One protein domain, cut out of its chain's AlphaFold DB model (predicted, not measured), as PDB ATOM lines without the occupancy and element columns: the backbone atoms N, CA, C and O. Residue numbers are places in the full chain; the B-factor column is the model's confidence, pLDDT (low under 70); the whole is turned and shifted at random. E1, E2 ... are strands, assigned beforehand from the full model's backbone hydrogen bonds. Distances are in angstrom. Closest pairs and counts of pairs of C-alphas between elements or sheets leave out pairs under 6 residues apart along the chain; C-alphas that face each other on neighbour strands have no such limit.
ATOM      1  N   ARG A   3     196.776 240.073 244.050       96.50
ATOM      2  CA  ARG A   3     196.231 240.804 242.906       96.50
ATOM      3  C   ARG A   3     197.328 241.025 241.877       96.50
ATOM      4  O   ARG A   3     198.391 241.551 242.210       96.50
ATOM      5  N   PHE A   4     197.049 240.640 240.638       97.00
ATOM      6  CA  PHE A   4     197.964 240.789 239.515       97.00
ATOM      7  C   PHE A   4     197.291 241.607 238.416       97.00
ATOM      8  O   PHE A   4     196.160 241.312 238.037       97.00
ATOM      9  N   ALA A   5     197.977 242.620 237.896       97.25
ATOM     10  CA  ALA A   5     197.577 243.347 236.698       97.25
ATOM     11  C   ALA A   5     198.478 242.960 235.528       97.25
ATOM     12  O   ALA A   5     199.663 242.698 235.713       97.25
ATOM     13  N   ALA A   6     197.929 242.957 234.318       97.44
ATOM     14  CA  ALA A   6     198.685 242.730 233.095       97.44
ATOM     15  C   ALA A   6     198.151 243.585 231.943       97.44
ATOM     16  O   ALA A   6     197.029 244.101 231.982       97.44
ATOM     17  N   HIS A   7     198.936 243.703 230.865       97.12
ATOM     18  CA  HIS A   7     198.485 244.386 229.646       97.12
ATOM     19  C   HIS A   7     197.222 243.741 229.068       97.12
ATOM     20  O   HIS A   7     196.398 244.423 228.455       97.12
ATOM     21  N   ARG A   8     197.096 242.420 229.230       97.50
ATOM     22  CA  ARG A   8     195.950 241.632 228.788       97.50
ATOM     23  C   ARG A   8     195.600 240.598 229.853       97.50
ATOM     24  O   ARG A   8     196.473 239.857 230.287       97.50
ATOM     25  N   VAL A   9     194.326 240.506 230.211       97.94
ATOM     26  CA  VAL A   9     193.773 239.341 230.916       97.94
ATOM     27  C   VAL A   9     192.725 238.716 230.007       97.94
ATOM     28  O   VAL A   9     191.840 239.429 229.532       97.94
ATOM     29  N   VAL A  10     192.850 237.424 229.715       97.81
ATOM     30  CA  VAL A  10     191.980 236.702 228.776       97.81
ATOM     31  C   VAL A  10     191.196 235.630 229.522       97.81
ATOM     32  O   VAL A  10     191.790 234.843 230.246       97.81
ATOM     33  N   TYR A  11     189.880 235.579 229.325       96.19
ATOM     34  CA  TYR A  11     189.008 234.531 229.860       96.19
ATOM     35  C   TYR A  11     187.895 234.211 228.861       96.19
ATOM     36  O   TYR A  11     187.156 235.117 228.478       96.19
ATOM     37  N   ALA A  12     187.770 232.951 228.430       93.12
ATOM     38  CA  ALA A  12     186.699 232.488 227.531       93.12
ATOM     39  C   ALA A  12     186.455 233.414 226.309       93.12
ATOM     40  O   ALA A  12     185.324 233.747 225.969       93.12
ATOM     41  N   GLY A  13     187.532 233.906 225.683       92.00
ATOM     42  CA  GLY A  13     187.474 234.846 224.550       92.00
ATOM     43  C   GLY A  13     187.264 236.324 224.921       92.00
ATOM     44  O   GLY A  13     187.513 237.201 224.095       92.00
ATOM     45  N   THR A  14     186.892 236.631 226.164       94.88
ATOM     46  CA  THR A  14     186.860 238.000 226.700       94.88
ATOM     47  C   THR A  14     188.275 238.483 226.991       94.88
ATOM     48  O   THR A  14     189.087 237.742 227.542       94.88
ATOM     49  N   VAL A  15     188.580 239.740 226.647       97.19
ATOM     50  CA  VAL A  15     189.905 240.335 226.867       97.19
ATOM     51  C   VAL A  15     189.790 241.668 227.602       97.19
ATOM     52  O   VAL A  15     189.248 242.635 227.069       97.19
ATOM     53  N   HIS A  16     190.388 241.750 228.789       96.88
ATOM     54  CA  HIS A  16     190.549 242.991 229.552       96.88
ATOM     55  C   HIS A  16     191.889 243.650 229.210       96.88
ATOM     56  O   HIS A  16     192.927 242.988 229.265       96.88
ATOM     57  N   LYS A  17     191.880 244.940 228.843       95.75
ATOM     58  CA  LYS A  17     193.082 245.717 228.474       95.75
ATOM     59  C   LYS A  17     193.065 247.133 229.075       95.75
ATOM     60  O   LYS A  17     192.237 247.935 228.630       95.75
ATOM     61  N   PRO A  18     193.987 247.474 229.997       95.31
ATOM     62  CA  PRO A  18     194.688 246.542 230.888       95.31
ATOM     63  C   PRO A  18     193.692 245.767 231.764       95.31
ATOM     64  O   PRO A  18     192.539 246.174 231.918       95.31
ATOM     65  N   GLY A  19     194.108 244.620 232.295       97.12
ATOM     66  CA  GLY A  19     193.246 243.743 233.089       97.12
ATOM     67  C   GLY A  19     193.861 243.382 234.433       97.12
ATOM     68  O   GLY A  19     195.079 243.403 234.583       97.12
ATOM     69  N   VAL A  20     193.004 243.024 235.384       97.38
ATOM     70  CA  VAL A  20     193.357 242.533 236.719       97.38
ATOM     71  C   VAL A  20     192.797 241.135 236.910       97.38
ATOM     72  O   VAL A  20     191.692 240.838 236.453       97.38
ATOM     73  N   VAL A  21     193.544 240.308 237.633       97.31
ATOM     74  CA  VAL A  21     193.064 239.071 238.237       97.31
ATOM     75  C   VAL A  21     193.328 239.091 239.743       97.31
ATOM     76  O   VAL A  21     194.396 239.502 240.206       97.31
ATOM     77  N   GLU A  22     192.346 238.650 240.517       97.31
ATOM     78  CA  GLU A  22     192.463 238.429 241.955       97.31
ATOM     79  C   GLU A  22     192.461 236.933 242.229       97.31
ATOM     80  O   GLU A  22     191.609 236.204 241.718       97.31
ATOM     81  N   ILE A  23     193.427 236.482 243.026       96.38
ATOM     82  CA  ILE A  23     193.636 235.071 243.331       96.38
ATOM     83  C   ILE A  23     193.609 234.868 244.842       96.38
ATOM     84  O   ILE A  23     194.257 235.588 245.614       96.38
ATOM     85  N   ASN A  24     192.849 233.874 245.282       95.44
ATOM     86  CA  ASN A  24     192.783 233.459 246.670       95.44
ATOM     87  C   ASN A  24     192.877 231.934 246.760       95.44
ATOM     88  O   ASN A  24     192.087 231.226 246.141       95.44
ATOM     89  N   ASN A  25     193.838 231.434 247.541       92.38
ATOM     90  CA  ASN A  25     194.103 230.002 247.712       92.38
ATOM     91  C   ASN A  25     194.228 229.235 246.376       92.38
ATOM     92  O   ASN A  25     193.614 228.184 246.217       92.38
ATOM     93  N   GLY A  26     194.974 229.767 245.400       90.69
ATOM     94  CA  GLY A  26     195.164 229.127 244.093       90.69
ATOM     95  C   GLY A  26     193.989 229.248 243.122       90.69
ATOM     96  O   GLY A  26     194.026 228.638 242.056       90.69
ATOM     97  N   ARG A  27     192.936 229.994 243.479       95.06
ATOM     98  CA  ARG A  27     191.705 230.123 242.689       95.06
ATOM     99  C   ARG A  27     191.470 231.574 242.313       95.06
ATOM    100  O   ARG A  27     191.563 232.457 243.167       95.06
ATOM    101  N   VAL A  28     191.131 231.822 241.055       96.75
ATOM    102  CA  VAL A  28     190.714 233.147 240.597       96.75
ATOM    103  C   VAL A  28     189.358 233.469 241.214       96.75
ATOM    104  O   VAL A  28     188.381 232.757 240.994       96.75
ATOM    105  N   THR A  29     189.305 234.545 241.993       96.62
ATOM    106  CA  THR A  29     188.080 235.031 242.640       96.62
ATOM    107  C   THR A  29     187.440 236.185 241.881       96.62
ATOM    108  O   THR A  29     186.235 236.387 241.993       96.62
ATOM    109  N   ALA A  30     188.226 236.937 241.107       95.88
ATOM    110  CA  ALA A  30     187.726 238.005 240.250       95.88
ATOM    111  C   ALA A  30     188.671 238.272 239.076       95.88
ATOM    112  O   ALA A  30     189.887 238.094 239.182       95.88
ATOM    113  N   HIS A  31     188.112 238.758 237.970       96.56
ATOM    114  CA  HIS A  31     188.870 239.311 236.854       96.56
ATOM    115  C   HIS A  31     188.108 240.478 236.217       96.56
ATOM    116  O   HIS A  31     186.900 240.394 235.989       96.56
ATOM    117  N   TYR A  32     188.791 241.578 235.923       96.88
ATOM    118  CA  TYR A  32     188.139 242.790 235.422       96.88
ATOM    119  C   TYR A  32     189.112 243.694 234.669       96.88
ATOM    120  O   TYR A  32     190.330 243.523 234.725       96.88
ATOM    121  N   LYS A  33     188.570 244.673 233.945       97.12
ATOM    122  CA  LYS A  33     189.362 245.730 233.317       97.12
ATOM    123  C   LYS A  33     189.907 246.670 234.388       97.12
ATOM    124  O   LYS A  33     189.146 247.160 235.214       97.12
ATOM    125  N   LEU A  34     191.206 246.950 234.341       95.06
ATOM    126  CA  LEU A  34     191.827 247.960 235.191       95.06
ATOM    127  C   LEU A  34     191.447 249.349 234.657       95.06
ATOM    128  O   LEU A  34     191.847 249.720 233.552       95.06
ATOM    129  N   THR A  35     190.653 250.095 235.420       93.50
ATOM    130  CA  THR A  35     190.219 251.463 235.080       93.50
ATOM    131  C   THR A  35     190.989 252.536 235.840       93.50
ATOM    132  O   THR A  35     191.112 253.655 235.354       93.50
ATOM    133  N   GLU A  36     191.533 252.184 236.998       91.75
ATOM    134  CA  GLU A  36     192.302 253.050 237.887       91.75
ATOM    135  C   GLU A  36     193.414 252.243 238.555       91.75
ATOM    136  O   GLU A  36     193.368 251.012 238.568       91.75
ATOM    137  N   GLU A  37     194.433 252.918 239.081       87.12
ATOM    138  CA  GLU A  37     195.505 252.242 239.807       87.12
ATOM    139  C   GLU A  37     194.983 251.688 241.135       87.12
ATOM    140  O   GLU A  37     194.342 252.391 241.912       87.12
ATOM    141  N   ILE A  38     195.286 250.420 241.410       91.50
ATOM    142  CA  ILE A  38     194.848 249.750 242.630       91.50
ATOM    143  C   ILE A  38     196.072 249.407 243.473       91.50
ATOM    144  O   ILE A  38     196.988 248.720 243.008       91.50
ATOM    145  N   ALA A  39     196.060 249.827 244.736       91.44
ATOM    146  CA  ALA A  39     197.121 249.516 245.686       91.44
ATOM    147  C   ALA A  39     197.341 247.998 245.830       91.44
ATOM    148  O   ALA A  39     196.411 247.193 245.706       91.44
ATOM    149  N   MET A  40     198.588 247.624 246.135       91.56
ATOM    150  CA  MET A  40     199.004 246.230 246.354       91.56
ATOM    151  C   MET A  40     198.737 245.314 245.145       91.56
ATOM    152  O   MET A  40     198.419 244.136 245.299       91.56
ATOM    153  N   THR A  41     198.881 245.861 243.936       94.44
ATOM    154  CA  THR A  41     198.763 245.118 242.678       94.44
ATOM    155  C   THR A  41     200.139 244.862 242.085       94.44
ATOM    156  O   THR A  41     200.900 245.797 241.839       94.44
ATOM    157  N   MET A  42     200.459 243.598 241.819       95.50
ATOM    158  CA  MET A  42     201.682 243.234 241.111       95.50
ATOM    159  C   MET A  42     201.464 243.342 239.602       95.50
ATOM    160  O   MET A  42     200.549 242.727 239.063       95.50
ATOM    161  N   TRP A  43     202.315 244.095 238.912       95.81
ATOM    162  CA  TRP A  43     202.248 244.222 237.460       95.81
ATOM    163  C   TRP A  43     203.081 243.145 236.769       95.81
ATOM    164  O   TRP A  43     204.292 243.058 236.963       95.81
ATOM    165  N   LEU A  44     202.421 242.349 235.931       95.94
ATOM    166  CA  LEU A  44     203.028 241.363 235.049       95.94
ATOM    167  C   LEU A  44     203.036 241.896 233.615       95.94
ATOM    168  O   LEU A  44     202.051 242.443 233.110       95.94
ATOM    169  N   ARG A  45     204.166 241.735 232.927       94.75
ATOM    170  CA  ARG A  45     204.302 242.176 231.541       94.75
ATOM    171  C   ARG A  45     203.698 241.124 230.619       94.75
ATOM    172  O   ARG A  45     204.201 240.021 230.549       94.75
ATOM    173  N   GLY A  46     202.696 241.492 229.827       95.50
ATOM    174  CA  GLY A  46     202.150 240.599 228.800       95.50
ATOM    175  C   GLY A  46     200.723 240.165 229.097       95.50
ATOM    176  O   GLY A  46     199.872 241.025 229.344       95.50
ATOM    177  N   THR A  47     200.460 238.864 229.002       97.62
ATOM    178  CA  THR A  47     199.108 238.299 229.061       97.62
ATOM    179  C   THR A  47     198.984 237.330 230.226       97.62
ATOM    180  O   THR A  47     199.822 236.452 230.386       97.62
ATOM    181  N   ILE A  48     197.918 237.479 231.006       97.94
ATOM    182  CA  ILE A  48     197.441 236.444 231.923       97.94
ATOM    183  C   ILE A  48     196.269 235.733 231.249       97.94
ATOM    184  O   ILE A  48     195.344 236.384 230.753       97.94
ATOM    185  N   GLU A  49     196.298 234.408 231.246       97.94
ATOM    186  CA  GLU A  49     195.230 233.558 230.723       97.94
ATOM    187  C   GLU A  49     194.470 232.929 231.885       97.94
ATOM    188  O   GLU A  49     195.069 232.370 232.798       97.94
ATOM    189  N   ILE A  50     193.146 233.035 231.877       97.56
ATOM    190  CA  ILE A  50     192.281 232.405 232.868       97.56
ATOM    191  C   ILE A  50     191.599 231.227 232.192       97.56
ATOM    192  O   ILE A  50     190.933 231.389 231.165       97.56
ATOM    193  N   LEU A  51     191.759 230.053 232.790       96.56
ATOM    194  CA  LEU A  51     191.174 228.803 232.328       96.56
ATOM    195  C   LEU A  51     190.341 228.196 233.453       96.56
ATOM    196  O   LEU A  51     190.690 228.308 234.630       96.56
ATOM    197  N   GLU A  52     189.239 227.560 233.080       95.00
ATOM    198  CA  GLU A  52     188.473 226.726 233.994       95.00
ATOM    199  C   GLU A  52     189.080 225.320 234.025       95.00
ATOM    200  O   GLU A  52     189.301 224.709 232.981       95.00
ATOM    201  N   ASP A  53     189.368 224.830 235.225       91.88
ATOM    202  CA  ASP A  53     189.915 223.505 235.489       91.88
ATOM    203  C   ASP A  53     189.193 222.916 236.705       91.88
ATOM    204  O   ASP A  53     189.216 223.504 237.786       91.88
ATOM    205  N   ASP A  54     188.507 221.789 236.515       91.69
ATOM    206  CA  ASP A  54     187.723 221.098 237.551       91.69
ATOM    207  C   ASP A  54     186.773 222.035 238.342       91.69
ATOM    208  O   ASP A  54     186.850 222.183 239.565       91.69
ATOM    209  N   ASN A  55     185.902 222.755 237.616       91.25
ATOM    210  CA  ASN A  55     184.969 223.766 238.148       91.25
ATOM    211  C   ASN A  55     185.649 224.894 238.953       91.25
ATOM    212  O   ASN A  55     185.054 225.510 239.845       91.25
ATOM    213  N   THR A  56     186.930 225.150 238.687       93.69
ATOM    214  CA  THR A  56     187.715 226.187 239.349       93.69
ATOM    215  C   THR A  56     188.446 227.042 238.334       93.69
ATOM    216  O   THR A  56     189.178 226.544 237.485       93.69
ATOM    217  N   LEU A  57     188.315 228.358 238.466       96.50
ATOM    218  CA  LEU A  57     189.084 229.288 237.655       96.50
ATOM    219  C   LEU A  57     190.531 229.363 238.153       96.50
ATOM    220  O   LEU A  57     190.782 229.599 239.339       96.50
ATOM    221  N   LYS A  58     191.479 229.193 237.233       96.94
ATOM    222  CA  LYS A  58     192.925 229.270 237.458       96.94
ATOM    223  C   LYS A  58     193.539 230.283 236.501       96.94
ATOM    224  O   LYS A  58     193.126 230.373 235.349       96.94
ATOM    225  N   ALA A  59     194.514 231.047 236.981       97.25
ATOM    226  CA  ALA A  59     195.242 232.012 236.165       97.25
ATOM    227  C   ALA A  59     196.618 231.458 235.799       97.25
ATOM    228  O   ALA A  59     197.295 230.881 236.642       97.25
ATOM    229  N   TYR A  60     197.045 231.679 234.566       97.00
ATOM    230  CA  TYR A  60     198.333 231.265 234.034       97.00
ATOM    231  C   TYR A  60     199.064 232.474 233.457       97.00
ATOM    232  O   TYR A  60     198.459 233.354 232.843       97.00
ATOM    233  N   TYR A  61     200.372 232.517 233.660       96.62
ATOM    234  CA  TYR A  61     201.267 233.522 233.107       96.62
ATOM    235  C   TYR A  61     202.529 232.828 232.606       96.62
ATOM    236  O   TYR A  61     203.137 232.062 233.351       96.62
ATOM    237  N   ASP A  62     202.894 233.050 231.341       94.25
ATOM    238  CA  ASP A  62     204.008 232.359 230.672       94.25
ATOM    239  C   ASP A  62     203.967 230.822 230.868       94.25
ATOM    240  O   ASP A  62     204.974 230.181 231.160       94.25
ATOM    241  N   ASN A  63     202.775 230.222 230.723       92.31
ATOM    242  CA  ASN A  63     202.478 228.796 230.958       92.31
ATOM    243  C   ASN A  63     202.653 228.298 232.410       92.31
ATOM    244  O   ASN A  63     202.528 227.100 232.665       92.31
ATOM    245  N   ALA A  64     202.903 229.185 233.376       94.56
ATOM    246  CA  ALA A  64     202.983 228.851 234.794       94.56
ATOM    247  C   ALA A  64     201.700 229.245 235.538       94.56
ATOM    248  O   ALA A  64     201.149 230.323 235.318       94.56
ATOM    249  N   LEU A  65     201.236 228.385 236.449       94.88
ATOM    250  CA  LEU A  65     200.082 228.666 237.302       94.88
ATOM    251  C   LEU A  65     200.392 229.820 238.273       94.88
ATOM    252  O   LEU A  65     201.356 229.761 239.039       94.88
ATOM    253  N   LEU A  66     199.535 230.838 238.280       90.50
ATOM    254  CA  LEU A  66     199.512 231.906 239.274       90.50
ATOM    255  C   LEU A  66     198.619 231.479 240.450       90.50
ATOM    256  O   LEU A  66     197.451 231.138 240.267       90.50
ATOM    257  N   GLY A  67     199.206 231.457 241.649       79.31
ATOM    258  CA  GLY A  67     198.610 230.880 242.866       79.31
ATOM    259  C   GLY A  67     197.870 231.841 243.784       79.31
ATOM    260  O   GLY A  67     198.012 233.074 243.635       79.31
TER     261      GLY A  67
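This is residues 3 to 67 of the 67 residues of an uncharacterized protein of Prevotella brunnea (UniProt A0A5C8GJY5). What does the model look like? It is a small barrel, nearly closed, in which E4, E3, E1, E5 and E6 wrap round as one strongly twisted sheet until E4 and E6 come side by side; the short strands E2 and E7 fold back along E1 and E6. How is it made up? The printed part has 65 residues and seven named strands, E1 to E7 in chain order, with no named helix: its class is all strand. The sheet is branched and mixed, with E1 and E5 parallel and the other neighbour pairs antiparallel. How large is it? It is compact, with a radius of gyration of the C-alphas of 10.6 A and spans of 32 by 24 by 19 A.

Where are the longest strands? E5, residues 42 to 53, is 23.6 A long and bends by 104 degrees at residue 45. E1, residues 3 to 11, begins at C-alpha 3, (196.231, 240.804, 242.906), is 16.2 A long and bends by 108 degrees at residue 7. Where are the others? E3 is residues 19 to 24, 17.0 A; E4 is residues 27 to 33, 18.4 A; E6 is residues 56 to 61, 16.6 A. E2 is residues 14 to 16, and E7, residues 64 to 66, ends at C-alpha 66, (199.512, 231.906, 239.274).

What is beside E1? E2 and E3 lie on one side of it and E5 on the other side. E1 and E2 form a hairpin, with N 11 and O 14 at 2.9 A; E1 and E3 are antiparallel, with N 4 and O 21 at 2.9 A. E1 and E5 are parallel at 53 degrees, with N 44 and O 5 at 2.8 A. What follows outward? E3 and E4 form a hairpin at 160 degrees, with N 20 and O 32 at 2.8 A. E5, E6 and E7 are a meander, each strand the antiparallel neighbour of the one before: N 51 and O 58 are 2.9 A apart, N 66 and O 59 2.8 A. How do E4 and E6 stand? They have 9 pairs of C-alphas within 8 A, the closest being those of Val 28 and Leu 57, 5.1 A. Which strands stay apart? E1 and E7, E2 and E6, E2 and E7, and E4 and E7 are apart.

How far does it reach? The two C-alphas farthest apart are those of Glu 36 and Asp 54, 32.3 A. Are there cuts or long links? The printed part has no cut; the link E4 to E5, 8 residues, is short, and the other links are tight. Is confidence low anywhere? The mean pLDDT of the printed part is 95.0, and no printed residue is under 70.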